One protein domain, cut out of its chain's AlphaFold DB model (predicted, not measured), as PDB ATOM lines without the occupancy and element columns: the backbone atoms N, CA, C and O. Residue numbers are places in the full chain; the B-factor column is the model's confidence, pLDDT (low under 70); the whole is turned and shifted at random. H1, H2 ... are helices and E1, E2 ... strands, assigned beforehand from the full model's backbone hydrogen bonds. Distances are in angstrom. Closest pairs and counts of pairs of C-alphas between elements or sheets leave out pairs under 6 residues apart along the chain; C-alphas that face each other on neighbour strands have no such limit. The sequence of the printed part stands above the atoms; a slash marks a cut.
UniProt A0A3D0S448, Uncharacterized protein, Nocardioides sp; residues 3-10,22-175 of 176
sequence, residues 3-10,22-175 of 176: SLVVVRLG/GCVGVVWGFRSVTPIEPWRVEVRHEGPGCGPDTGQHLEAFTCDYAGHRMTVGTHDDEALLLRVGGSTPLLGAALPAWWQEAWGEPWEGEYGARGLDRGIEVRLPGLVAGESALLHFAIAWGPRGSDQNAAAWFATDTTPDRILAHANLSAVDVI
ATOM      1  N   SER A   3     -17.904 -30.969 -16.761       74.44
ATOM      2  CA  SER A   3     -17.071 -29.922 -17.345       74.44
ATOM      3  C   SER A   3     -17.941 -29.050 -18.242       74.44
ATOM      4  O   SER A   3     -18.793 -29.560 -18.972       74.44
ATOM      5  N   LEU A   4     -17.736 -27.735 -18.192       79.56
ATOM      6  CA  LEU A   4     -18.451 -26.768 -19.019       79.56
ATOM      7  C   LEU A   4     -17.447 -25.949 -19.820       79.56
ATOM      8  O   LEU A   4     -16.572 -25.304 -19.244       79.56
ATOM      9  N   VAL A   5     -17.615 -25.942 -21.138       72.94
ATOM     10  CA  VAL A   5     -16.827 -25.127 -22.059       72.94
ATOM     11  C   VAL A   5     -17.759 -24.140 -22.750       72.94
ATOM     12  O   VAL A   5     -18.748 -24.533 -23.366       72.94
ATOM     13  N   VAL A   6     -17.433 -22.851 -22.651       81.56
ATOM     14  CA  VAL A   6     -18.136 -21.763 -23.340       81.56
ATOM     15  C   VAL A   6     -17.172 -21.139 -24.337       81.56
ATOM     16  O   VAL A   6     -16.103 -20.664 -23.952       81.56
ATOM     17  N   VAL A   7     -17.543 -21.135 -25.613       74.81
ATOM     18  CA  VAL A   7     -16.684 -20.694 -26.715       74.81
ATOM     19  C   VAL A   7     -17.416 -19.625 -27.507       74.81
ATOM     20  O   VAL A   7     -18.526 -19.846 -27.987       74.81
ATOM     21  N   ARG A   8     -16.795 -18.457 -27.694       76.25
ATOM     22  CA  ARG A   8     -17.265 -17.526 -28.724       76.25
ATOM     23  C   ARG A   8     -16.902 -18.127 -30.078       76.25
ATOM     24  O   ARG A   8     -15.722 -18.318 -30.361       76.25
ATOM     25  N   LEU A   9     -17.911 -18.424 -30.882       73.50
ATOM     26  CA  LEU A   9     -17.700 -18.985 -32.208       73.50
ATOM     27  C   LEU A   9     -17.350 -17.846 -33.170       73.50
ATOM     28  O   LEU A   9     -17.810 -16.712 -33.009       73.50
ATOM     29  N   GLY A  10     -16.475 -18.132 -34.135       64.62
ATOM     30  CA  GLY A  10     -16.268 -17.218 -35.254       64.62
ATOM     31  C   GLY A  10     -17.562 -17.097 -36.057       64.62
ATOM     32  O   GLY A  10     -18.336 -18.054 -36.115       64.62
ATOM     33  N   GLY A  22     -23.313 -12.132 -34.085       84.50
ATOM     34  CA  GLY A  22     -22.476 -12.925 -33.196       84.50
ATOM     35  C   GLY A  22     -23.066 -14.294 -32.878       84.50
ATOM     36  O   GLY A  22     -24.250 -14.555 -33.104       84.50
ATOM     37  N   CYS A  23     -22.214 -15.165 -32.345       89.31
ATOM     38  CA  CYS A  23     -22.597 -16.489 -31.888       89.31
ATOM     39  C   CYS A  23     -21.694 -17.007 -30.755       89.31
ATOM     40  O   CYS A  23     -20.545 -16.587 -30.576       89.31
ATOM     41  N   VAL A  24     -22.243 -17.915 -29.953       90.25
ATOM     42  CA  VAL A  24     -21.594 -18.590 -28.825       90.25
ATOM     43  C   VAL A  24     -21.996 -20.058 -28.851       90.25
ATOM     44  O   VAL A  24     -23.169 -20.379 -28.999       90.25
ATOM     45  N   GLY A  25     -21.024 -20.943 -28.681       90.62
ATOM     46  CA  GLY A  25     -21.229 -22.368 -28.482       90.62
ATOM     47  C   GLY A  25     -20.980 -22.730 -27.028       90.62
ATOM     48  O   GLY A  25     -20.044 -22.232 -26.400       90.62
ATOM     49  N   VAL A  26     -21.809 -23.615 -26.495       91.62
ATOM     50  CA  VAL A  26     -21.660 -24.165 -25.153       91.62
ATOM     51  C   VAL A  26     -21.637 -25.679 -25.262       91.62
ATOM     52  O   VAL A  26     -22.530 -26.264 -25.867       91.62
ATOM     53  N   VAL A  27     -20.623 -26.311 -24.677       92.62
ATOM     54  CA  VAL A  27     -20.508 -27.771 -24.602       92.62
ATOM     55  C   VAL A  27     -20.385 -28.188 -23.146       92.62
ATOM     56  O   VAL A  27     -19.509 -27.721 -22.416       92.62
ATOM     57  N   TRP A  28     -21.259 -29.101 -22.741       90.19
ATOM     58  CA  TRP A  28     -21.167 -29.822 -21.485       90.19
ATOM     59  C   TRP A  28     -20.559 -31.195 -21.729       90.19
ATOM     60  O   TRP A  28     -21.086 -31.980 -22.521       90.19
ATOM     61  N   GLY A  29     -19.481 -31.490 -21.007       91.50
ATOM     62  CA  GLY A  29     -18.939 -32.836 -20.900       91.50
ATOM     63  C   GLY A  29     -19.307 -33.475 -19.578       91.50
ATOM     64  O   GLY A  29     -19.034 -32.940 -18.503       91.50
ATOM     65  N   PHE A  30     -19.915 -34.649 -19.664       90.69
ATOM     66  CA  PHE A  30     -20.258 -35.472 -18.517       90.69
ATOM     67  C   PHE A  30     -19.337 -36.681 -18.522       90.69
ATOM     68  O   PHE A  30     -19.305 -37.410 -19.507       90.69
ATOM     69  N   ARG A  31     -18.605 -36.903 -17.427       90.38
ATOM     70  CA  ARG A  31     -17.833 -38.130 -17.200       90.38
ATOM     71  C   ARG A  31     -18.274 -38.779 -15.901       90.38
ATOM     72  O   ARG A  31     -18.122 -38.204 -14.818       90.38
ATOM     73  N   SER A  32     -18.799 -39.985 -15.999       89.81
ATOM     74  CA  SER A  32     -19.259 -40.760 -14.860       89.81
ATOM     75  C   SER A  32     -18.101 -41.538 -14.230       89.81
ATOM     76  O   SER A  32     -17.425 -42.318 -14.896       89.81
ATOM     77  N   VAL A  33     -17.854 -41.330 -12.933       89.38
ATOM     78  CA  VAL A  33     -16.939 -42.173 -12.124       89.38
ATOM     79  C   VAL A  33     -17.707 -43.171 -11.254       89.38
ATOM     80  O   VAL A  33     -17.170 -44.192 -10.838       89.38
ATOM     81  N   THR A  34     -18.980 -42.881 -11.016       90.06
ATOM     82  CA  THR A  34     -19.980 -43.693 -10.324       90.06
ATOM     83  C   THR A  34     -21.281 -43.540 -11.098       90.06
ATOM     84  O   THR A  34     -21.484 -42.447 -11.628       90.06
ATOM     85  N   PRO A  35     -22.170 -44.549 -11.124       91.94
ATOM     86  CA  PRO A  35     -23.417 -44.457 -11.872       91.94
ATOM     87  C   PRO A  35     -24.181 -43.158 -11.593       91.94
ATOM     88  O   PRO A  35     -24.255 -42.711 -10.446       91.94
ATOM     89  N   ILE A  36     -24.716 -42.560 -12.653       91.69
ATOM     90  CA  ILE A  36     -25.531 -41.347 -12.611       91.69
ATOM     91  C   ILE A  36     -26.947 -41.758 -13.012       91.69
ATOM     92  O   ILE A  36     -27.134 -42.353 -14.071       91.69
ATOM     93  N   GLU A  37     -27.917 -41.471 -12.145       93.38
ATOM     94  CA  GLU A  37     -29.357 -41.582 -12.428       93.38
ATOM     95  C   GLU A  37     -29.743 -40.689 -13.619       93.38
ATOM     96  O   GLU A  37     -29.049 -39.701 -13.855       93.38
ATOM     97  N   PRO A  38     -30.844 -40.965 -14.338       94.56
ATOM     98  CA  PRO A  38     -31.383 -40.063 -15.354       94.56
ATOM     99  C   PRO A  38     -31.370 -38.585 -14.943       94.56
ATOM    100  O   PRO A  38     -31.726 -38.231 -13.814       94.56
ATOM    101  N   TRP A  39     -30.972 -37.704 -15.860       93.50
ATOM    102  CA  TRP A  39     -30.858 -36.272 -15.579       93.50
ATOM    103  C   TRP A  39     -31.328 -35.422 -16.755       93.50
ATOM    104  O   TRP A  39     -31.696 -35.916 -17.819       93.50
ATOM    105  N   ARG A  40     -31.330 -34.104 -16.551       93.25
ATOM    106  CA  ARG A  40     -31.673 -33.145 -17.595       93.25
ATOM    107  C   ARG A  40     -30.773 -31.925 -17.575       93.25
ATOM    108  O   ARG A  40     -30.236 -31.560 -16.529       93.25
ATOM    109  N   VAL A  41     -30.647 -31.292 -18.732       93.44
ATOM    110  CA  VAL A  41     -29.992 -29.996 -18.907       93.44
ATOM    111  C   VAL A  41     -31.020 -29.028 -19.464       93.44
ATOM    112  O   VAL A  41     -31.699 -29.342 -20.437       93.44
ATOM    113  N   GLU A  42     -31.139 -27.858 -18.845       93.50
ATOM    114  CA  GLU A  42     -32.066 -26.818 -19.277       93.50
ATOM    115  C   GLU A  42     -31.300 -25.544 -19.630       93.50
ATOM    116  O   GLU A  42     -30.449 -25.086 -18.864       93.50
ATOM    117  N   VAL A  43     -31.660 -24.935 -20.756       91.62
ATOM    118  CA  VAL A  43     -31.275 -23.563 -21.090       91.62
ATOM    119  C   VAL A  43     -32.541 -22.726 -21.113       91.62
ATOM    120  O   VAL A  43     -33.472 -23.034 -21.853       91.62
ATOM    121  N   ARG A  44     -32.592 -21.677 -20.285       90.69
ATOM    122  CA  ARG A  44     -33.774 -20.817 -20.130       90.69
ATOM    123  C   ARG A  44     -33.420 -19.354 -20.342       90.69
ATOM    124  O   ARG A  44     -32.321 -18.919 -20.006       90.69
ATOM    125  N   HIS A  45     -34.381 -18.593 -20.848       86.75
ATOM    126  CA  HIS A  45     -34.284 -17.146 -20.986       86.75
ATOM    127  C   HIS A  45     -35.376 -16.445 -20.171       86.75
ATOM    128  O   HIS A  45     -36.560 -16.765 -20.271       86.75
ATOM    129  N   GLU A  46     -34.995 -15.457 -19.362       82.38
ATOM    130  CA  GLU A  46     -35.927 -14.772 -18.452       82.38
ATOM    131  C   GLU A  46     -36.624 -13.552 -19.087       82.38
ATOM    132  O   GLU A  46     -37.614 -13.047 -18.553       82.38
ATOM    133  N   GLY A  47     -36.171 -13.098 -20.258       72.25
ATOM    134  CA  GLY A  47     -36.731 -11.936 -20.954       72.25
ATOM    135  C   GLY A  47     -38.017 -12.214 -21.753       72.25
ATOM    136  O   GLY A  47     -38.348 -13.368 -22.038       72.25
ATOM    137  N   PRO A  48     -38.773 -11.157 -22.106       72.06
ATOM    138  CA  PRO A  48     -39.998 -11.260 -22.899       72.06
ATOM    139  C   PRO A  48     -39.708 -11.520 -24.385       72.06
ATOM    140  O   PRO A  48     -38.590 -11.325 -24.850       72.06
ATOM    141  N   GLY A  49     -40.751 -11.879 -25.143       77.62
ATOM    142  CA  GLY A  49     -40.676 -11.958 -26.607       77.62
ATOM    143  C   GLY A  49     -39.955 -13.194 -27.137       77.62
ATOM    144  O   GLY A  49     -39.357 -13.119 -28.207       77.62
ATOM    145  N   CYS A  50     -40.002 -14.292 -26.381       86.62
ATOM    146  CA  CYS A  50     -39.466 -15.584 -26.786       86.62
ATOM    147  C   CYS A  50     -40.577 -16.526 -27.246       86.62
ATOM    148  O   CYS A  50     -41.683 -16.483 -26.701       86.62
ATOM    149  N   GLY A  51     -40.264 -17.387 -28.208       85.62
ATOM    150  CA  GLY A  51     -41.134 -18.470 -28.646       85.62
ATOM    151  C   GLY A  51     -40.338 -19.619 -29.269       85.62
ATOM    152  O   GLY A  51     -39.168 -19.425 -29.610       85.62
ATOM    153  N   PRO A  52     -40.954 -20.805 -29.391       85.31
ATOM    154  CA  PRO A  52     -40.333 -21.948 -30.050       85.31
ATOM    155  C   PRO A  52     -40.058 -21.642 -31.526       85.31
ATOM    156  O   PRO A  52     -40.832 -20.937 -32.177       85.31
ATOM    157  N   ASP A  53     -38.959 -22.189 -32.033       82.94
ATOM    158  CA  ASP A  53     -38.506 -22.076 -33.423       82.94
ATOM    159  C   ASP A  53     -38.051 -23.462 -33.902       82.94
ATOM    160  O   ASP A  53     -36.879 -23.701 -34.179       82.94
ATOM    161  N   THR A  54     -38.975 -24.428 -33.850       70.12
ATOM    162  CA  THR A  54     -38.691 -25.855 -34.058       70.12
ATOM    163  C   THR A  54     -38.856 -26.284 -35.518       70.12
ATOM    164  O   THR A  54     -39.577 -25.662 -36.300       70.12
ATOM    165  N   GLY A  55     -38.190 -27.377 -35.894       68.81
ATOM    166  CA  GLY A  55     -38.167 -27.914 -37.255       68.81
ATOM    167  C   GLY A  55     -37.642 -29.350 -37.288       68.81
ATOM    168  O   GLY A  55     -37.406 -29.950 -36.246       68.81
ATOM    169  N   GLN A  56     -37.462 -29.920 -38.482       65.31
ATOM    170  CA  GLN A  56     -36.876 -31.261 -38.610       65.31
ATOM    171  C   GLN A  56     -35.403 -31.237 -38.190       65.31
ATOM    172  O   GLN A  56     -34.638 -30.439 -38.730       65.31
ATOM    173  N   HIS A  57     -35.012 -32.126 -37.276       67.44
ATOM    174  CA  HIS A  57     -33.652 -32.263 -36.737       67.44
ATOM    175  C   HIS A  57     -33.200 -31.149 -35.782       67.44
ATOM    176  O   HIS A  57     -32.016 -31.075 -35.443       67.44
ATOM    177  N   LEU A  58     -34.120 -30.294 -35.318       77.94
ATOM    178  CA  LEU A  58     -33.772 -29.145 -34.483       77.94
ATOM    179  C   LEU A  58     -34.782 -28.808 -33.383       77.94
ATOM    180  O   LEU A  58     -35.988 -28.689 -33.611       77.94
ATOM    181  N   GLU A  59     -34.241 -28.574 -32.188       90.94
ATOM    182  CA  GLU A  59     -34.959 -28.012 -31.050       90.94
ATOM    183  C   GLU A  59     -34.350 -26.645 -30.734       90.94
ATOM    184  O   GLU A  59     -33.165 -26.531 -30.400       90.94
ATOM    185  N   ALA A  60     -35.149 -25.592 -30.892       91.62
ATOM    186  CA  ALA A  60     -34.687 -24.222 -30.771       91.62
ATOM    187  C   ALA A  60     -35.780 -23.287 -30.247       91.62
ATOM    188  O   ALA A  60     -36.980 -23.513 -30.414       91.62
ATOM    189  N   PHE A  61     -35.350 -22.190 -29.633       91.75
ATOM    190  CA  PHE A  61     -36.226 -21.074 -29.301       91.75
ATOM    191  C   PHE A  61     -35.572 -19.752 -29.674       91.75
ATOM    192  O   PHE A  61     -34.357 -19.571 -29.558       91.75
ATOM    193  N   THR A  62     -36.410 -18.807 -30.078       90.75
ATOM    194  CA  THR A  62     -35.988 -17.509 -30.582       90.75
ATOM    195  C   THR A  62     -36.578 -16.397 -29.726       90.75
ATOM    196  O   THR A  62     -37.749 -16.440 -29.356       90.75
ATOM    197  N   CYS A  63     -35.770 -15.384 -29.415       89.69
ATOM    198  CA  CYS A  63     -36.151 -14.199 -28.659       89.69
ATOM    199  C   CYS A  63     -35.784 -12.929 -29.425       89.69
ATOM    200  O   CYS A  63     -34.644 -12.760 -29.865       89.69
ATOM    201  N   ASP A  64     -36.723 -11.989 -29.512       88.19
ATOM    202  CA  ASP A  64     -36.436 -10.656 -30.038       88.19
ATOM    203  C   ASP A  64     -36.036  -9.705 -28.895       88.19
ATOM    204  O   ASP A  64     -36.827  -9.423 -27.994       88.19
ATOM    205  N   TYR A  65     -34.828  -9.140 -28.955       82.69
ATOM    206  CA  TYR A  65     -34.321  -8.198 -27.955       82.69
ATOM    207  C   TYR A  65     -33.458  -7.101 -28.588       82.69
ATOM    208  O   TYR A  65     -32.573  -7.381 -29.387       82.69
ATOM    209  N   ALA A  66     -33.703  -5.837 -28.217       83.62
ATOM    210  CA  ALA A  66     -32.882  -4.678 -28.604       83.62
ATOM    211  C   ALA A  66     -32.492  -4.633 -30.102       83.62
ATOM    212  O   ALA A  66     -31.324  -4.472 -30.456       83.62
ATOM    213  N   GLY A  67     -33.474  -4.812 -30.994       85.94
ATOM    214  CA  GLY A  67     -33.262  -4.780 -32.449       85.94
ATOM    215  C   GLY A  67     -32.586  -6.025 -33.032       85.94
ATOM    216  O   GLY A  67     -32.342  -6.066 -34.234       85.94
ATOM    217  N   HIS A  68     -32.331  -7.042 -32.212       86.94
ATOM    218  CA  HIS A  68     -31.784  -8.325 -32.624       86.94
ATOM    219  C   HIS A  68     -32.809  -9.434 -32.432       86.94
ATOM    220  O   HIS A  68     -33.689  -9.356 -31.571       86.94
ATOM    221  N   ARG A  69     -32.652 -10.474 -33.237       88.25
ATOM    222  CA  ARG A  69     -33.281 -11.771 -33.055       88.25
ATOM    223  C   ARG A  69     -32.192 -12.758 -32.667       88.25
ATOM    224  O   ARG A  69     -31.224 -12.911 -33.410       88.25
ATOM    225  N   MET A  70     -32.336 -13.351 -31.490       90.25
ATOM    226  CA  MET A  70     -31.425 -14.346 -30.933       90.25
ATOM    227  C   MET A  70     -32.105 -15.705 -30.948       90.25
ATOM    228  O   MET A  70     -33.228 -15.810 -30.468       90.25
ATOM    229  N   THR A  71     -31.406 -16.729 -31.412       90.69
ATOM    230  CA  THR A  71     -31.855 -18.118 -31.371       90.69
ATOM    231  C   THR A  71     -30.899 -18.928 -30.518       90.69
ATOM    232  O   THR A  71     -29.680 -18.784 -30.623       90.69
ATOM    233  N   VAL A  72     -31.461 -19.766 -29.657       92.12
ATOM    234  CA  VAL A  72     -30.744 -20.825 -28.954       92.12
ATOM    235  C   VAL A  72     -31.219 -22.142 -29.540       92.12
ATOM    236  O   VAL A  72     -32.426 -22.351 -29.626       92.12
ATOM    237  N   GLY A  73     -30.290 -23.010 -29.919       92.62
ATOM    238  CA  GLY A  73     -30.584 -24.293 -30.542       92.62
ATOM    239  C   GLY A  73     -29.723 -25.426 -29.998       92.62
ATOM    240  O   GLY A  73     -28.659 -25.207 -29.408       92.62
ATOM    241  N   THR A  74     -30.222 -26.640 -30.185       93.19
ATOM    242  CA  THR A  74     -29.509 -27.905 -29.995       93.19
ATOM    243  C   THR A  74     -30.079 -28.951 -30.959       93.19
ATOM    244  O   THR A  74     -31.035 -28.685 -31.693       93.19
ATOM    245  N   HIS A  75     -29.490 -30.144 -30.963       91.19
ATOM    246  CA  HIS A  75     -30.048 -31.283 -31.685       91.19
ATOM    247  C   HIS A  75     -31.392 -31.689 -31.087       91.19
ATOM    248  O   HIS A  75     -31.527 -31.774 -29.864       91.19
ATOM    249  N   ASP A  76     -32.355 -31.977 -31.955       89.25
ATOM    250  CA  ASP A  76     -33.619 -32.552 -31.527       89.25
ATOM    251  C   ASP A  76     -33.495 -34.023 -31.118       89.25
ATOM    252  O   ASP A  76     -32.407 -34.604 -31.059       89.25
ATOM    253  N   ASP A  77     -34.639 -34.627 -30.821       89.25
ATOM    254  CA  ASP A  77     -34.693 -35.989 -30.335       89.25
ATOM    255  C   ASP A  77     -34.163 -37.025 -31.342       89.25
ATOM    256  O   ASP A  77     -33.360 -37.894 -30.997       89.25
ATOM    257  N   GLU A  78     -34.526 -36.886 -32.619       88.31
ATOM    258  CA  GLU A  78     -34.045 -37.763 -33.692       88.31
ATOM    259  C   GLU A  78     -32.535 -37.625 -33.901       88.31
ATOM    260  O   GLU A  78     -31.816 -38.624 -33.993       88.31
ATOM    261  N   ALA A  79     -32.027 -36.393 -33.938       89.38
ATOM    262  CA  ALA A  79     -30.607 -36.117 -34.100       89.38
ATOM    263  C   ALA A  79     -29.784 -36.601 -32.893       89.38
ATOM    264  O   ALA A  79     -28.652 -37.065 -33.062       89.38
ATOM    265  N   LEU A  80     -30.335 -36.541 -31.677       90.38
ATOM    266  CA  LEU A  80     -29.719 -37.135 -30.490       90.38
ATOM    267  C   LEU A  80     -29.694 -38.662 -30.574       90.38
ATOM    268  O   LEU A  80     -28.641 -39.253 -30.322       90.38
ATOM    269  N   LEU A  81     -30.791 -39.299 -30.987       89.62
ATOM    270  CA  LEU A  81     -30.845 -40.753 -31.139       89.62
ATOM    271  C   LEU A  81     -29.865 -41.248 -32.211       89.62
ATOM    272  O   LEU A  81     -29.179 -42.246 -32.010       89.62
ATOM    273  N   LEU A  82     -29.685 -40.508 -33.307       89.88
ATOM    274  CA  LEU A  82     -28.680 -40.824 -34.331       89.88
ATOM    275  C   LEU A  82     -27.227 -40.766 -33.819       89.88
ATOM    276  O   LEU A  82     -26.330 -41.326 -34.454       89.88
ATOM    277  N   ARG A  83     -26.971 -40.107 -32.680       90.75
ATOM    278  CA  ARG A  83     -25.657 -40.104 -32.011       90.75
ATOM    279  C   ARG A  83     -25.473 -41.291 -31.069       90.75
ATOM    280  O   ARG A  83     -24.362 -41.524 -30.595       90.75
ATOM    281  N   VAL A  84     -26.523 -42.036 -30.742       90.38
ATOM    282  CA  VAL A  84     -26.434 -43.182 -29.833       90.38
ATOM    283  C   VAL A  84     -25.637 -44.304 -30.492       90.38
ATOM    284  O   VAL A  84     -26.003 -44.826 -31.540       90.38
ATOM    285  N   GLY A  85     -24.494 -44.659 -29.899       83.31
ATOM    286  CA  GLY A  85     -23.605 -45.703 -30.416       83.31
ATOM    287  C   GLY A  85     -22.909 -45.373 -31.747       83.31
ATOM    288  O   GLY A  85     -22.137 -46.194 -32.241       83.31
ATOM    289  N   GLY A  86     -23.135 -44.182 -32.311       81.31
ATOM    290  CA  GLY A  86     -22.600 -43.750 -33.598       81.31
ATOM    291  C   GLY A  86     -22.154 -42.289 -33.576       81.31
ATOM    292  O   GLY A  86     -22.755 -41.449 -32.922       81.31
ATOM    293  N   SER A  87     -21.079 -41.973 -34.297       79.88
ATOM    294  CA  SER A  87     -20.673 -40.583 -34.541       79.88
ATOM    295  C   SER A  87     -20.697 -40.314 -36.035       79.88
ATOM    296  O   SER A  87     -20.315 -41.173 -36.834       79.88
ATOM    297  N   THR A  88     -21.139 -39.122 -36.418       79.50
ATOM    298  CA  THR A  88     -21.052 -38.648 -37.799       79.50
ATOM    299  C   THR A  88     -20.520 -37.218 -37.794       79.50
ATOM    300  O   THR A  88     -20.776 -36.482 -36.841       79.50
ATOM    301  N   PRO A  89     -19.831 -36.762 -38.855       76.38
ATOM    302  CA  PRO A  89     -19.407 -35.364 -38.952       76.38
ATOM    303  C   PRO A  89     -20.562 -34.353 -38.862       76.38
ATOM    304  O   PRO A  89     -20.332 -33.188 -38.545       76.38
ATOM    305  N   LEU A  90     -21.792 -34.796 -39.156       76.31
ATOM    306  CA  LEU A  90     -23.002 -33.976 -39.117       76.31
ATOM    307  C   LEU A  90     -23.599 -33.854 -37.710       76.31
ATOM    308  O   LEU A  90     -24.311 -32.894 -37.461       76.31
ATOM    309  N   LEU A  91     -23.303 -34.788 -36.799       81.81
ATOM    310  CA  LEU A  91     -23.923 -34.852 -35.468       81.81
ATOM    311  C   LEU A  91     -22.908 -34.810 -34.308       81.81
ATOM    312  O   LEU A  91     -23.270 -34.583 -33.154       81.81
ATOM    313  N   GLY A  92     -21.622 -34.995 -34.599       83.62
ATOM    314  CA  GLY A  92     -20.524 -34.948 -33.635       83.62
ATOM    315  C   GLY A  92     -20.345 -36.229 -32.813       83.62
ATOM    316  O   GLY A  92     -20.754 -37.319 -33.225       83.62
ATOM    317  N   ALA A  93     -19.709 -36.091 -31.645       83.94
ATOM    318  CA  ALA A  93     -19.361 -37.197 -30.757       83.94
ATOM    319  C   ALA A  93     -20.546 -38.111 -30.391       83.94
ATOM    320  O   ALA A  93     -21.648 -37.639 -30.074       83.94
ATOM    321  N   ALA A  94     -20.261 -39.416 -30.374       87.06
ATOM    322  CA  ALA A  94     -21.212 -40.465 -30.031       87.06
ATOM    323  C   ALA A  94     -21.678 -40.381 -28.568       87.06
ATOM    324  O   ALA A  94     -20.928 -39.986 -27.672       87.06
ATOM    325  N   LEU A  95     -22.918 -40.800 -28.344       92.75
ATOM    326  CA  LEU A  95     -23.546 -41.019 -27.047       92.75
ATOM    327  C   LEU A  95     -23.491 -42.517 -26.673       92.75
ATOM    328  O   LEU A  95     -23.293 -43.360 -27.559       92.75
ATOM    329  N   PRO A  96     -23.657 -42.877 -25.385       93.88
ATOM    330  CA  PRO A  96     -23.621 -44.270 -24.933       93.88
ATOM    331  C   PRO A  96     -24.591 -45.174 -25.698       93.88
ATOM    332  O   PRO A  96     -25.776 -44.882 -25.783       93.88
ATOM    333  N   ALA A  97     -24.108 -46.299 -26.232       91.88
ATOM    334  CA  ALA A  97     -24.894 -47.160 -27.122       91.88
ATOM    335  C   ALA A  97     -26.143 -47.772 -26.460       91.88
ATOM    336  O   ALA A  97     -27.166 -47.944 -27.117       91.88
ATOM    337  N   TRP A  98     -26.083 -48.079 -25.158       91.44
ATOM    338  CA  TRP A  98     -27.216 -48.668 -24.435       91.44
ATOM    339  C   TRP A  98     -28.399 -47.705 -24.299       91.44
ATOM    340  O   TRP A  98     -29.518 -48.142 -24.041       91.44
ATOM    341  N   TRP A  99     -28.180 -46.405 -24.526       93.38
ATOM    342  CA  TRP A  99     -29.264 -45.434 -24.552       93.38
ATOM    343  C   TRP A  99     -30.315 -45.782 -25.599       93.38
ATOM    344  O   TRP A  99     -31.462 -45.441 -25.375       93.38
ATOM    345  N   GLN A 100     -29.989 -46.535 -26.656       89.50
ATOM    346  CA  GLN A 100     -30.953 -46.934 -27.687       89.50
ATOM    347  C   GLN A 100     -32.161 -47.666 -27.087       89.50
ATOM    348  O   GLN A 100     -33.293 -47.439 -27.503       89.50
ATOM    349  N   GLU A 101     -31.923 -48.531 -26.100       86.94
ATOM    350  CA  GLU A 101     -32.979 -49.293 -25.429       86.94
ATOM    351  C   GLU A 101     -33.759 -48.432 -24.430       86.94
ATOM    352  O   GLU A 101     -34.960 -48.618 -24.258       86.94
ATOM    353  N   ALA A 102     -33.084 -47.483 -23.774       87.50
ATOM    354  CA  ALA A 102     -33.696 -46.604 -22.782       87.50
ATOM    355  C   ALA A 102     -34.507 -45.459 -23.408       87.50
ATOM    356  O   ALA A 102     -35.492 -45.022 -22.819       87.50
ATOM    357  N   TRP A 103     -34.083 -44.967 -24.573       87.25
ATOM    358  CA  TRP A 103     -34.644 -43.793 -25.237       87.25
ATOM    359  C   TRP A 103     -36.041 -44.058 -25.804       87.25
ATOM    360  O   TRP A 103     -36.936 -43.230 -25.644       87.25
ATOM    361  N   GLY A 104     -36.243 -45.247 -26.383       82.06
ATOM    362  CA  GLY A 104     -37.500 -45.632 -27.019       82.06
ATOM    363  C   GLY A 104     -37.720 -44.944 -28.368       82.06
ATOM    364  O   GLY A 104     -36.762 -44.618 -29.072       82.06
ATOM    365  N   GLU A 105     -38.987 -44.763 -28.738       81.38
ATOM    366  CA  GLU A 105     -39.369 -44.040 -29.956       81.38
ATOM    367  C   GLU A 105     -39.171 -42.525 -29.762       81.38
ATOM    368  O   GLU A 105     -39.601 -41.990 -28.728       81.38
ATOM    369  N   PRO A 106     -38.557 -41.820 -30.734       81.25
ATOM    370  CA  PRO A 106     -38.428 -40.370 -30.689       81.25
ATOM    371  C   PRO A 106     -39.774 -39.681 -30.463       81.25
ATOM    372  O   PRO A 106     -40.811 -40.144 -30.941       81.25
ATOM    373  N   TRP A 107     -39.754 -38.553 -29.759       79.94
ATOM    374  CA  TRP A 107     -40.889 -37.663 -29.481       79.94
ATOM    375  C   TRP A 107     -41.953 -38.223 -28.530       79.94
ATOM    376  O   TRP A 107     -42.707 -37.454 -27.931       79.94
ATOM    377  N   GLU A 108     -42.005 -39.543 -28.356       79.75
ATOM    378  CA  GLU A 108     -42.932 -40.238 -27.459       79.75
ATOM    379  C   GLU A 108     -42.255 -40.700 -26.155       79.75
ATOM    380  O   GLU A 108     -42.932 -40.952 -25.154       79.75
ATOM    381  N   GLY A 109     -40.921 -40.786 -26.152       81.19
ATOM    382  CA  GLY A 109     -40.106 -41.264 -25.037       81.19
ATOM    383  C   GLY A 109     -39.964 -40.298 -23.855       81.19
ATOM    384  O   GLY A 109     -40.335 -39.124 -23.898       81.19
ATOM    385  N   GLU A 110     -39.401 -40.799 -22.750       88.94
ATOM    386  CA  GLU A 110     -39.063 -39.997 -21.560       88.94
ATOM    387  C   GLU A 110     -37.856 -39.076 -21.795       88.94
ATOM    388  O   GLU A 110     -37.778 -37.989 -21.212       88.94
ATOM    389  N   TYR A 111     -36.940 -39.512 -22.656       92.25
ATOM    390  CA  TYR A 111     -35.688 -38.845 -22.991       92.25
ATOM    391  C   TYR A 111     -35.835 -38.022 -24.268       92.25
ATOM    392  O   TYR A 111     -36.834 -38.153 -24.967       92.25
ATOM    393  N   GLY A 112     -34.886 -37.120 -24.515       91.81
ATOM    394  CA  GLY A 112     -34.932 -36.245 -25.681       91.81
ATOM    395  C   GLY A 112     -34.917 -34.760 -25.387       91.81
ATOM    396  O   GLY A 112     -35.048 -34.315 -24.240       91.81
ATOM    397  N   ALA A 113     -34.734 -33.997 -26.462       92.31
ATOM    398  CA  ALA A 113     -34.859 -32.550 -26.458       92.31
ATOM    399  C   ALA A 113     -36.338 -32.144 -26.509       92.31
ATOM    400  O   ALA A 113     -37.146 -32.774 -27.189       92.31
ATOM    401  N   ARG A 114     -36.697 -31.112 -25.746       90.25
ATOM    402  CA  ARG A 114     -38.059 -30.594 -25.636       90.25
ATOM    403  C   ARG A 114     -38.048 -29.081 -25.510       90.25
ATOM    404  O   ARG A 114     -37.381 -28.526 -24.630       90.25
ATOM    405  N   GLY A 115     -38.870 -28.432 -26.320       89.44
ATOM    406  CA  GLY A 115     -39.186 -27.022 -26.169       89.44
ATOM    407  C   GLY A 115     -39.896 -26.739 -24.842       89.44
ATOM    408  O   GLY A 115     -40.834 -27.429 -24.437       89.44
ATOM    409  N   LEU A 116     -39.454 -25.687 -24.163       88.50
ATOM    410  CA  LEU A 116     -40.149 -25.048 -23.050       88.50
ATOM    411  C   LEU A 116     -40.662 -23.684 -23.521       88.50
ATOM    412  O   LEU A 116     -40.086 -23.081 -24.423       88.50
ATOM    413  N   ASP A 117     -41.646 -23.110 -22.824       81.75
ATOM    414  CA  ASP A 117     -42.171 -21.765 -23.131       81.75
ATOM    415  C   ASP A 117     -41.078 -20.687 -23.282       81.75
ATOM    416  O   ASP A 117     -41.265 -19.683 -23.967       81.75
ATOM    417  N   ARG A 118     -39.946 -20.864 -22.588       85.25
ATOM    418  CA  ARG A 118     -38.804 -19.939 -22.593       85.25
ATOM    419  C   ARG A 118     -37.464 -20.656 -22.528       85.25
ATOM    420  O   ARG A 118     -36.581 -20.247 -21.768       85.25
ATOM    421  N   GLY A 119     -37.330 -21.767 -23.233       91.31
ATOM    422  CA  GLY A 119     -36.101 -22.534 -23.157       91.31
ATOM    423  C   GLY A 119     -36.159 -23.865 -23.868       91.31
ATOM    424  O   GLY A 119     -37.126 -24.180 -24.548       91.31
ATOM    425  N   ILE A 120     -35.115 -24.646 -23.643       93.25
ATOM    426  CA  ILE A 120     -34.999 -26.022 -24.109       93.25
ATOM    427  C   ILE A 120     -34.594 -26.867 -22.914       93.25
ATOM    428  O   ILE A 120     -33.731 -26.475 -22.124       93.25
ATOM    429  N   GLU A 121     -35.214 -28.028 -22.797       93.56
ATOM    430  CA  GLU A 121     -34.827 -29.095 -21.890       93.56
ATOM    431  C   GLU A 121     -34.301 -30.267 -22.717       93.56
ATOM    432  O   GLU A 121     -34.924 -30.654 -23.695       93.56
ATOM    433  N   VAL A 122     -33.177 -30.860 -22.317       94.75
ATOM    434  CA  VAL A 122     -32.719 -32.145 -22.856       94.75
ATOM    435  C   VAL A 122     -32.670 -33.144 -21.716       94.75
ATOM    436  O   VAL A 122     -31.887 -32.979 -20.775       94.75
ATOM    437  N   ARG A 123     -33.517 -34.170 -21.790       94.62
ATOM    438  CA  ARG A 123     -33.565 -35.285 -20.840       94.62
ATOM    439  C   ARG A 123     -32.689 -36.416 -21.345       94.62
ATOM    440  O   ARG A 123     -32.802 -36.813 -22.498       94.62
ATOM    441  N   LEU A 124     -31.834 -36.934 -20.475       94.25
ATOM    442  CA  LEU A 124     -30.845 -37.947 -20.814       94.25
ATOM    443  C   LEU A 124     -31.015 -39.171 -19.904       94.25
ATOM    444  O   LEU A 124     -31.271 -38.998 -18.702       94.25
ATOM    445  N   PRO A 125     -30.855 -40.394 -20.443       94.81
ATOM    446  CA  PRO A 125     -30.738 -41.586 -19.616       94.81
ATOM    447  C   PRO A 125     -29.528 -41.483 -18.689       94.81
ATOM    448  O   PRO A 125     -28.671 -40.620 -18.864       94.81
ATOM    449  N   GLY A 126     -29.441 -42.385 -17.712       93.81
ATOM    450  CA  GLY A 126     -28.295 -42.462 -16.804       93.81
ATOM    451  C   GLY A 126     -26.940 -42.672 -17.508       93.81
ATOM    452  O   GLY A 126     -26.862 -42.887 -18.714       93.81
ATOM    453  N   LEU A 127     -25.847 -42.630 -16.742       94.38
ATOM    454  CA  LEU A 127     -24.524 -43.102 -17.185       94.38
ATOM    455  C   LEU A 127     -24.062 -44.192 -16.248       94.38
ATOM    456  O   LEU A 127     -24.109 -44.011 -15.029       94.38
ATOM    457  N   VAL A 128     -23.516 -45.276 -16.790       93.75
ATOM    458  CA  VAL A 128     -22.781 -46.222 -15.951       93.75
ATOM    459  C   VAL A 128     -21.386 -45.680 -15.635       93.75
ATOM    460  O   VAL A 128     -20.912 -44.711 -16.233       93.75
ATOM    461  N   ALA A 129     -20.721 -46.262 -14.639       91.81
ATOM    462  CA  ALA A 129     -19.365 -45.854 -14.289       91.81
ATOM    463  C   ALA A 129     -18.417 -46.030 -15.488       91.81
ATOM    464  O   ALA A 129     -18.398 -47.083 -16.123       91.81
ATOM    465  N   GLY A 130     -17.613 -45.007 -15.773       90.06
ATOM    466  CA  GLY A 130     -16.670 -44.981 -16.890       90.06
ATOM    467  C   GLY A 130     -17.227 -44.382 -18.182       90.06
ATOM    468  O   GLY A 130     -16.436 -44.066 -19.068       90.06
ATOM    469  N   GLU A 131     -18.541 -44.174 -18.289       92.50
ATOM    470  CA  GLU A 131     -19.143 -43.565 -19.475       92.50
ATOM    471  C   GLU A 131     -19.043 -42.044 -19.490       92.50
ATOM    472  O   GLU A 131     -18.858 -41.372 -18.468       92.50
ATOM    473  N   SER A 132     -19.211 -41.503 -20.692       91.50
ATOM    474  CA  SER A 132     -19.227 -40.073 -20.936       91.50
ATOM    475  C   SER A 132     -20.248 -39.691 -21.992       91.50
ATOM    476  O   SER A 132     -20.533 -40.476 -22.894       91.50
ATOM    477  N   ALA A 133     -20.733 -38.458 -21.909       92.44
ATOM    478  CA  ALA A 133     -21.615 -37.864 -22.902       92.44
ATOM    479  C   ALA A 133     -21.227 -36.401 -23.139       92.44
ATOM    480  O   ALA A 133     -20.837 -35.697 -22.205       92.44
ATOM    481  N   LEU A 134     -21.365 -35.949 -24.388       92.81
ATOM    482  CA  LEU A 134     -21.281 -34.536 -24.748       92.81
ATOM    483  C   LEU A 134     -22.657 -34.022 -25.158       92.81
ATOM    484  O   LEU A 134     -23.275 -34.549 -26.088       92.81
ATOM    485  N   LEU A 135     -23.099 -32.953 -24.506       92.88
ATOM    486  CA  LEU A 135     -24.264 -32.179 -24.919       92.88
ATOM    487  C   LEU A 135     -23.810 -30.781 -25.313       92.88
ATOM    488  O   LEU A 135     -22.851 -30.257 -24.750       92.88
ATOM    489  N   HIS A 136     -24.498 -30.169 -26.267       93.38
ATOM    490  CA  HIS A 136     -24.180 -28.818 -26.688       93.38
ATOM    491  C   HIS A 136     -25.434 -27.975 -26.856       93.38
ATOM    492  O   HIS A 136     -26.526 -28.503 -27.048       93.38
ATOM    493  N   PHE A 137     -25.237 -26.668 -26.806       93.94
ATOM    494  CA  PHE A 137     -26.197 -25.668 -27.233       93.94
ATOM    495  C   PHE A 137     -25.424 -24.599 -27.996       93.94
ATOM    496  O   PHE A 137     -24.295 -24.262 -27.625       93.94
ATOM    497  N   ALA A 138     -26.017 -24.045 -29.041       92.12
ATOM    498  CA  ALA A 138     -25.473 -22.887 -29.725       92.12
ATOM    499  C   ALA A 138     -26.455 -21.723 -29.639       92.12
ATOM    500  O   ALA A 138     -27.671 -21.892 -29.638       92.12
ATOM    501  N   ILE A 139     -25.895 -20.529 -29.515       91.31
ATOM    502  CA  ILE A 139     -26.615 -19.270 -29.435       91.31
ATOM    503  C   ILE A 139     -26.115 -18.419 -30.587       91.31
ATOM    504  O   ILE A 139     -24.912 -18.202 -30.715       91.31
ATOM    505  N   ALA A 140     -27.021 -17.914 -31.405       90.38
ATOM    506  CA  ALA A 140     -26.695 -17.043 -32.521       90.38
ATOM    507  C   ALA A 140     -27.665 -15.870 -32.553       90.38
ATOM    508  O   ALA A 140     -28.816 -16.000 -32.145       90.38
ATOM    509  N   TRP A 141     -27.212 -14.705 -33.003       90.19
ATOM    510  CA  TRP A 141     -28.085 -13.544 -33.130       90.19
ATOM    511  C   TRP A 141     -27.741 -12.712 -34.354       90.19
ATOM    512  O   TRP A 141     -26.586 -12.617 -34.760       90.19
ATOM    513  N   GLY A 142     -28.760 -12.068 -34.911       88.38
ATOM    514  CA  GLY A 142     -28.657 -11.164 -36.053       88.38
ATOM    515  C   GLY A 142     -29.723 -10.068 -35.994       88.38
ATOM    516  O   GLY A 142     -30.487 -10.011 -35.023       88.38
ATOM    517  N   PRO A 143     -29.794  -9.183 -37.000       86.12
ATOM    518  CA  PRO A 143     -30.796  -8.124 -37.060       86.12
ATOM    519  C   PRO A 143     -32.231  -8.667 -36.983       86.12
ATOM    520  O   PRO A 143     -32.581  -9.681 -37.595       86.12
ATOM    521  N   ARG A 144     -33.088  -7.976 -36.229       81.38
ATOM    522  CA  ARG A 144     -34.522  -8.274 -36.162       81.38
ATOM    523  C   ARG A 144     -35.208  -7.854 -37.466       81.38
ATOM    524  O   ARG A 144     -35.008  -6.738 -37.931       81.38
ATOM    525  N   GLY A 145     -36.091  -8.710 -37.988       71.81
ATOM    526  CA  GLY A 145     -36.941  -8.392 -39.144       71.81
ATOM    527  C   GLY A 145     -36.309  -8.659 -40.512       71.81
ATOM    528  O   GLY A 145     -36.898  -8.281 -41.518       71.81
ATOM    529  N   SER A 146     -35.142  -9.304 -40.553       69.69
ATOM    530  CA  SER A 146     -34.635  -9.912 -41.781       69.69
ATOM    531  C   SER A 146     -35.268 -11.293 -41.970       69.69
ATOM    532  O   SER A 146     -35.153 -12.155 -41.094       69.69
ATOM    533  N   ASP A 147     -35.883 -11.511 -43.131       64.50
ATOM    534  CA  ASP A 147     -36.372 -12.826 -43.570       64.50
ATOM    535  C   ASP A 147     -35.219 -13.795 -43.912       64.50
ATOM    536  O   ASP A 147     -35.443 -14.982 -44.124       64.50
ATOM    537  N   GLN A 148     -33.976 -13.299 -43.954       66.12
ATOM    538  CA  GLN A 148     -32.755 -14.060 -44.231       66.12
ATOM    539  C   GLN A 148     -31.910 -14.305 -42.969       66.12
ATOM    540  O   GLN A 148     -30.745 -14.686 -43.071       66.12
ATOM    541  N   ASN A 149     -32.461 -14.084 -41.770       73.50
ATOM    542  CA  ASN A 149     -31.722 -14.264 -40.524       73.50
ATOM    543  C   ASN A 149     -31.279 -15.732 -40.336       73.50
ATOM    544  O   ASN A 149     -32.100 -16.626 -40.131       73.50
ATOM    545  N   ALA A 150     -29.964 -15.963 -40.364       78.38
ATOM    546  CA  ALA A 150     -29.353 -17.287 -40.260       78.38
ATOM    547  C   ALA A 150     -29.174 -17.807 -38.815       78.38
ATOM    548  O   ALA A 150     -28.553 -18.851 -38.625       78.38
ATOM    549  N   ALA A 151     -29.672 -17.097 -37.791       83.31
ATOM    550  CA  ALA A 151     -29.479 -17.462 -36.382       83.31
ATOM    551  C   ALA A 151     -30.011 -18.856 -36.055       83.31
ATOM    552  O   ALA A 151     -29.289 -19.630 -35.430       83.31
ATOM    553  N   ALA A 152     -31.215 -19.191 -36.520       81.50
ATOM    554  CA  ALA A 152     -31.783 -20.519 -36.326       81.50
ATOM    555  C   ALA A 152     -30.912 -21.597 -36.981       81.50
ATOM    556  O   ALA A 152     -30.398 -22.455 -36.274       81.50
ATOM    557  N   TRP A 153     -30.627 -21.465 -38.281       80.62
ATOM    558  CA  TRP A 153     -29.786 -22.411 -39.024       80.62
ATOM    559  C   TRP A 153     -28.421 -22.639 -38.375       80.62
ATOM    560  O   TRP A 153     -28.001 -23.774 -38.187       80.62
ATOM    561  N   PHE A 154     -27.727 -21.573 -37.972       83.44
ATOM    562  CA  PHE A 154     -26.427 -21.718 -37.324       83.44
ATOM    563  C   PHE A 154     -26.528 -22.383 -35.948       83.44
ATOM    564  O   PHE A 154     -25.697 -23.229 -35.606       83.44
ATOM    565  N   ALA A 155     -27.514 -21.979 -35.140       84.44
ATOM    566  CA  ALA A 155     -27.697 -22.511 -33.796       84.44
ATOM    567  C   ALA A 155     -28.043 -24.010 -33.805       84.44
ATOM    568  O   ALA A 155     -27.778 -24.695 -32.820       84.44
ATOM    569  N   THR A 156     -28.596 -24.522 -34.904       80.69
ATOM    570  CA  THR A 156     -29.051 -25.913 -35.018       80.69
ATOM    571  C   THR A 156     -28.106 -26.798 -35.828       80.69
ATOM    572  O   THR A 156     -27.992 -27.977 -35.523       80.69
ATOM    573  N   ASP A 157     -27.370 -26.245 -36.799       84.50
ATOM    574  CA  ASP A 157     -26.364 -26.987 -37.585       84.50
ATOM    575  C   ASP A 157     -25.014 -27.122 -36.860       84.50
ATOM    576  O   ASP A 157     -24.084 -27.798 -37.320       84.50
ATOM    577  N   THR A 158     -24.841 -26.417 -35.747       86.62
ATOM    578  CA  THR A 158     -23.634 -26.530 -34.934       86.62
ATOM    579  C   THR A 158     -23.600 -27.889 -34.225       86.62
ATOM    580  O   THR A 158     -24.623 -28.432 -33.849       86.62
ATOM    581  N   THR A 159     -22.405 -28.447 -34.027       89.69
ATOM    582  CA  THR A 159     -22.198 -29.720 -33.318       89.69
ATOM    583  C   THR A 159     -21.224 -29.514 -32.155       89.69
ATOM    584  O   THR A 159     -20.452 -28.545 -32.180       89.69
ATOM    585  N   PRO A 160     -21.186 -30.403 -31.137       89.62
ATOM    586  CA  PRO A 160     -20.211 -30.280 -30.052       89.62
ATOM    587  C   PRO A 160     -18.776 -30.232 -30.590       89.62
ATOM    588  O   PRO A 160     -17.991 -29.388 -30.171       89.62
ATOM    589  N   ASP A 161     -18.453 -31.067 -31.577       89.81
ATOM    590  CA  ASP A 161     -17.107 -31.154 -32.146       89.81
ATOM    591  C   ASP A 161     -16.711 -29.863 -32.876       89.81
ATOM    592  O   ASP A 161     -15.580 -29.399 -32.734       89.81
ATOM    593  N   ARG A 162     -17.651 -29.236 -33.604       88.62
ATOM    594  CA  ARG A 162     -17.434 -27.923 -34.237       88.62
ATOM    595  C   ARG A 162     -17.142 -26.852 -33.187       88.62
ATOM    596  O   ARG A 162     -16.196 -26.087 -33.351       88.62
ATOM    597  N   ILE A 163     -17.905 -26.822 -32.090       89.06
ATOM    598  CA  ILE A 163     -17.695 -25.854 -31.001       89.06
ATOM    599  C   ILE A 163     -16.319 -26.040 -30.358       89.06
ATOM    600  O   ILE A 163     -15.594 -25.065 -30.159       89.06
ATOM    601  N   LEU A 164     -15.945 -27.282 -30.045       88.88
ATOM    602  CA  LEU A 164     -14.663 -27.579 -29.410       88.88
ATOM    603  C   LEU A 164     -13.479 -27.260 -30.330       88.88
ATOM    604  O   LEU A 164     -12.491 -26.692 -29.862       88.88
ATOM    605  N   ALA A 165     -13.606 -27.503 -31.637       87.44
ATOM    606  CA  ALA A 165     -12.583 -27.139 -32.614       87.44
ATOM    607  C   ALA A 165     -12.274 -25.629 -32.605       87.44
ATOM    608  O   ALA A 165     -11.107 -25.249 -32.680       87.44
ATOM    609  N   HIS A 166     -13.275 -24.759 -32.416       85.38
ATOM    610  CA  HIS A 166     -13.054 -23.310 -32.266       85.38
ATOM    611  C   HIS A 166     -12.256 -22.932 -31.006       85.38
ATOM    612  O   HIS A 166     -11.635 -21.869 -30.974       85.38
ATOM    613  N   ALA A 167     -12.250 -23.786 -29.982       82.94
ATOM    614  CA  ALA A 167     -11.446 -23.616 -28.775       82.94
ATOM    615  C   ALA A 167     -10.090 -24.344 -28.834       82.94
ATOM    616  O   ALA A 167      -9.363 -24.325 -27.843       82.94
ATOM    617  N   ASN A 168      -9.739 -24.976 -29.963       85.81
ATOM    618  CA  ASN A 168      -8.621 -25.922 -30.068       85.81
ATOM    619  C   ASN A 168      -8.695 -27.051 -29.022       85.81
ATOM    620  O   ASN A 168      -7.673 -27.478 -28.487       85.81
ATOM    621  N   LEU A 169      -9.912 -27.512 -28.727       85.94
ATOM    622  CA  LEU A 169     -10.193 -28.632 -27.837       85.94
ATOM    623  C   LEU A 169     -10.801 -29.793 -28.627       85.94
ATOM    624  O   LEU A 169     -11.391 -29.620 -29.693       85.94
ATOM    625  N   SER A 170     -10.690 -30.987 -28.064       85.12
ATOM    626  CA  SER A 170     -11.359 -32.204 -28.505       85.12
ATOM    627  C   SER A 170     -12.328 -32.702 -27.435       85.12
ATOM    628  O   SER A 170     -12.299 -32.254 -26.288       85.12
ATOM    629  N   ALA A 171     -13.168 -33.679 -27.786       80.25
ATOM    630  CA  ALA A 171     -14.033 -34.343 -26.815       80.25
ATOM    631  C   ALA A 171     -13.240 -34.882 -25.614       80.25
ATOM    632  O   ALA A 171     -13.691 -34.741 -24.480       80.25
ATOM    633  N   VAL A 172     -12.044 -35.433 -25.863       80.44
ATOM    634  CA  VAL A 172     -11.149 -35.974 -24.832       80.44
ATOM    635  C   VAL A 172     -10.799 -34.901 -23.807       80.44
ATOM    636  O   VAL A 172     -10.976 -35.151 -22.626       80.44
ATOM    637  N   ASP A 173     -10.414 -33.699 -24.240       79.12
ATOM    638  CA  ASP A 173      -9.986 -32.614 -23.343       79.12
ATOM    639  C   ASP A 173     -11.089 -32.150 -22.378       79.12
ATOM    640  O   ASP A 173     -10.805 -31.584 -21.323       79.12
ATOM    641  N   VAL A 174     -12.354 -32.378 -22.738       80.00
ATOM    642  CA  VAL A 174     -13.518 -31.966 -21.943       80.00
ATOM    643  C   VAL A 174     -14.016 -33.085 -21.030       80.00
ATOM    644  O   VAL A 174     -14.523 -32.811 -19.940       80.00
ATOM    645  N   ILE A 175     -13.891 -34.341 -21.469       79.44
ATOM    646  CA  ILE A 175     -14.379 -35.518 -20.738       79.44
ATOM    647  C   ILE A 175     -13.295 -36.219 -19.910       79.44
ATOM    648  O   ILE A 175     -13.639 -37.169 -19.208       79.44
TER     649      ILE A 175
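AT A GLANCE: This is residues 3 to 10 and 22 to 175 of the 176 residues of an uncharacterized protein of Nocardioides sp (UniProt A0A3D0S448). What does one see first? An uneven sandwich: the large, twisted sheet E1 E2 E9 E6 E5 E4 has the small sheet E3 E8 E7 partly face to face with it, and the short helices H3, H4 and H5 pack on its other face. Helices H1 and H2 and the stretch between them, residues 82 to 98, lie toward one end. What is it made of? The printed part has 162 residues, with nine named strands and five named helices in the order E1 E2 E3 E4 E5 E6 H1 H2 E7 E8 E9 H3 H4 H5; both sheets are antiparallel and the class is mixed. How large is it? It is compact, with a radius of gyration of the C-alphas of 15.4 A and spans of 47 by 37 by 27 A.

HOW THE PARTS SIT: How is the largest sheet built? Its strands run E1, residues 3 to 8, E2, residues 22 to 31, E9, residues 132 to 143, E6, residues 68 to 75, E5, residues 58 to 65, and E4, residues 50 to 52. Within hydrogen-bond range across its neighbour pairs, in that order, are N 5 and O 27, 2.9 A, N 26 and O 137, 2.8 A, N 71 and O 140, 2.8 A, N 63 and O 70, 2.8 A, and N 62 and O 51, 2.9 A. E4, E5 and E6 form a meander, each strand the antiparallel neighbour of the one before. What faces it? The sheet of E3, residues 39 to 44, E8, residues 119 to 124, and E7, residues 112 to 116, makes a sandwich with it, two sheets face to face, the facing parts 8.5 A centre to centre and the best planes 18 degrees apart. Phe 61 and Gly 119 are the closest C-alphas of E5 and E8, 6.3 A apart. N 41 and O 122, 2.9 A, in E3 and E8, and N 114 and O 121, 2.7 A, in the hairpin E7 and E8, are within hydrogen-bond range. Which helices are on the large sheet's one face? H3, residues 151 to 157, runs along the strands over E6 at a height over the sheet of 5.7 A, with the C-alphas of Gly 73 and Ala 155 closest at 4.7 A. H4, residues 160 to 166, makes two layers with H3 and the sheet, helices on one face; at a height of 8.0 A it is only just over E1 and E2, with 3 C-alphas on each. H5, residues 171 to 175, is on the same face over E2, with the C-alphas of Gly 29 and Ile 175 closest at 5.3 A. Where are the other helices? H1, residues 77 to 81, is on the small sheet over none of its strands, with the C-alphas of Asp 77 and Gly 112 of E7 closest at 4.7 A. H2, residues 99 to 103, only grazes that sheet and is close but not clearly touching H1, the closest C-alphas, of Leu 81 and Gln 100, being 7.1 A apart. In H1, H2, H3, H4 and H5 every O i to N i+4 pair is within hydrogen-bond range.

IN THESE COORDINATES: Where does the printed part begin and end? E1 begins at C-alpha 3, (-17.071, -29.922, -17.345), and H5 ends at C-alpha 175, (-14.379, -35.518, -20.738). Which elements are long? E9 measures 37.6 A from C-alpha 132 to C-alpha 143 at (-30.796, -8.124, -37.060), E2 30.2 A, E6 23.0 A and E5 21.9 A. H3 and H4 measure 10.1 A and 10.2 A.

THE WHOLE: How far does it reach? The two C-alphas farthest apart, of Thr 34 and Gly 145, are 48.6 A apart. Is it whole? Residues 11 to 21 are not printed, and C-alphas 10 and 22 are 7.8 A apart across the cut; of the links printed whole, H1 to H2 is long. Where is confidence low? Residue 10, residues 55 to 57 and residues 146 to 148 are under 70.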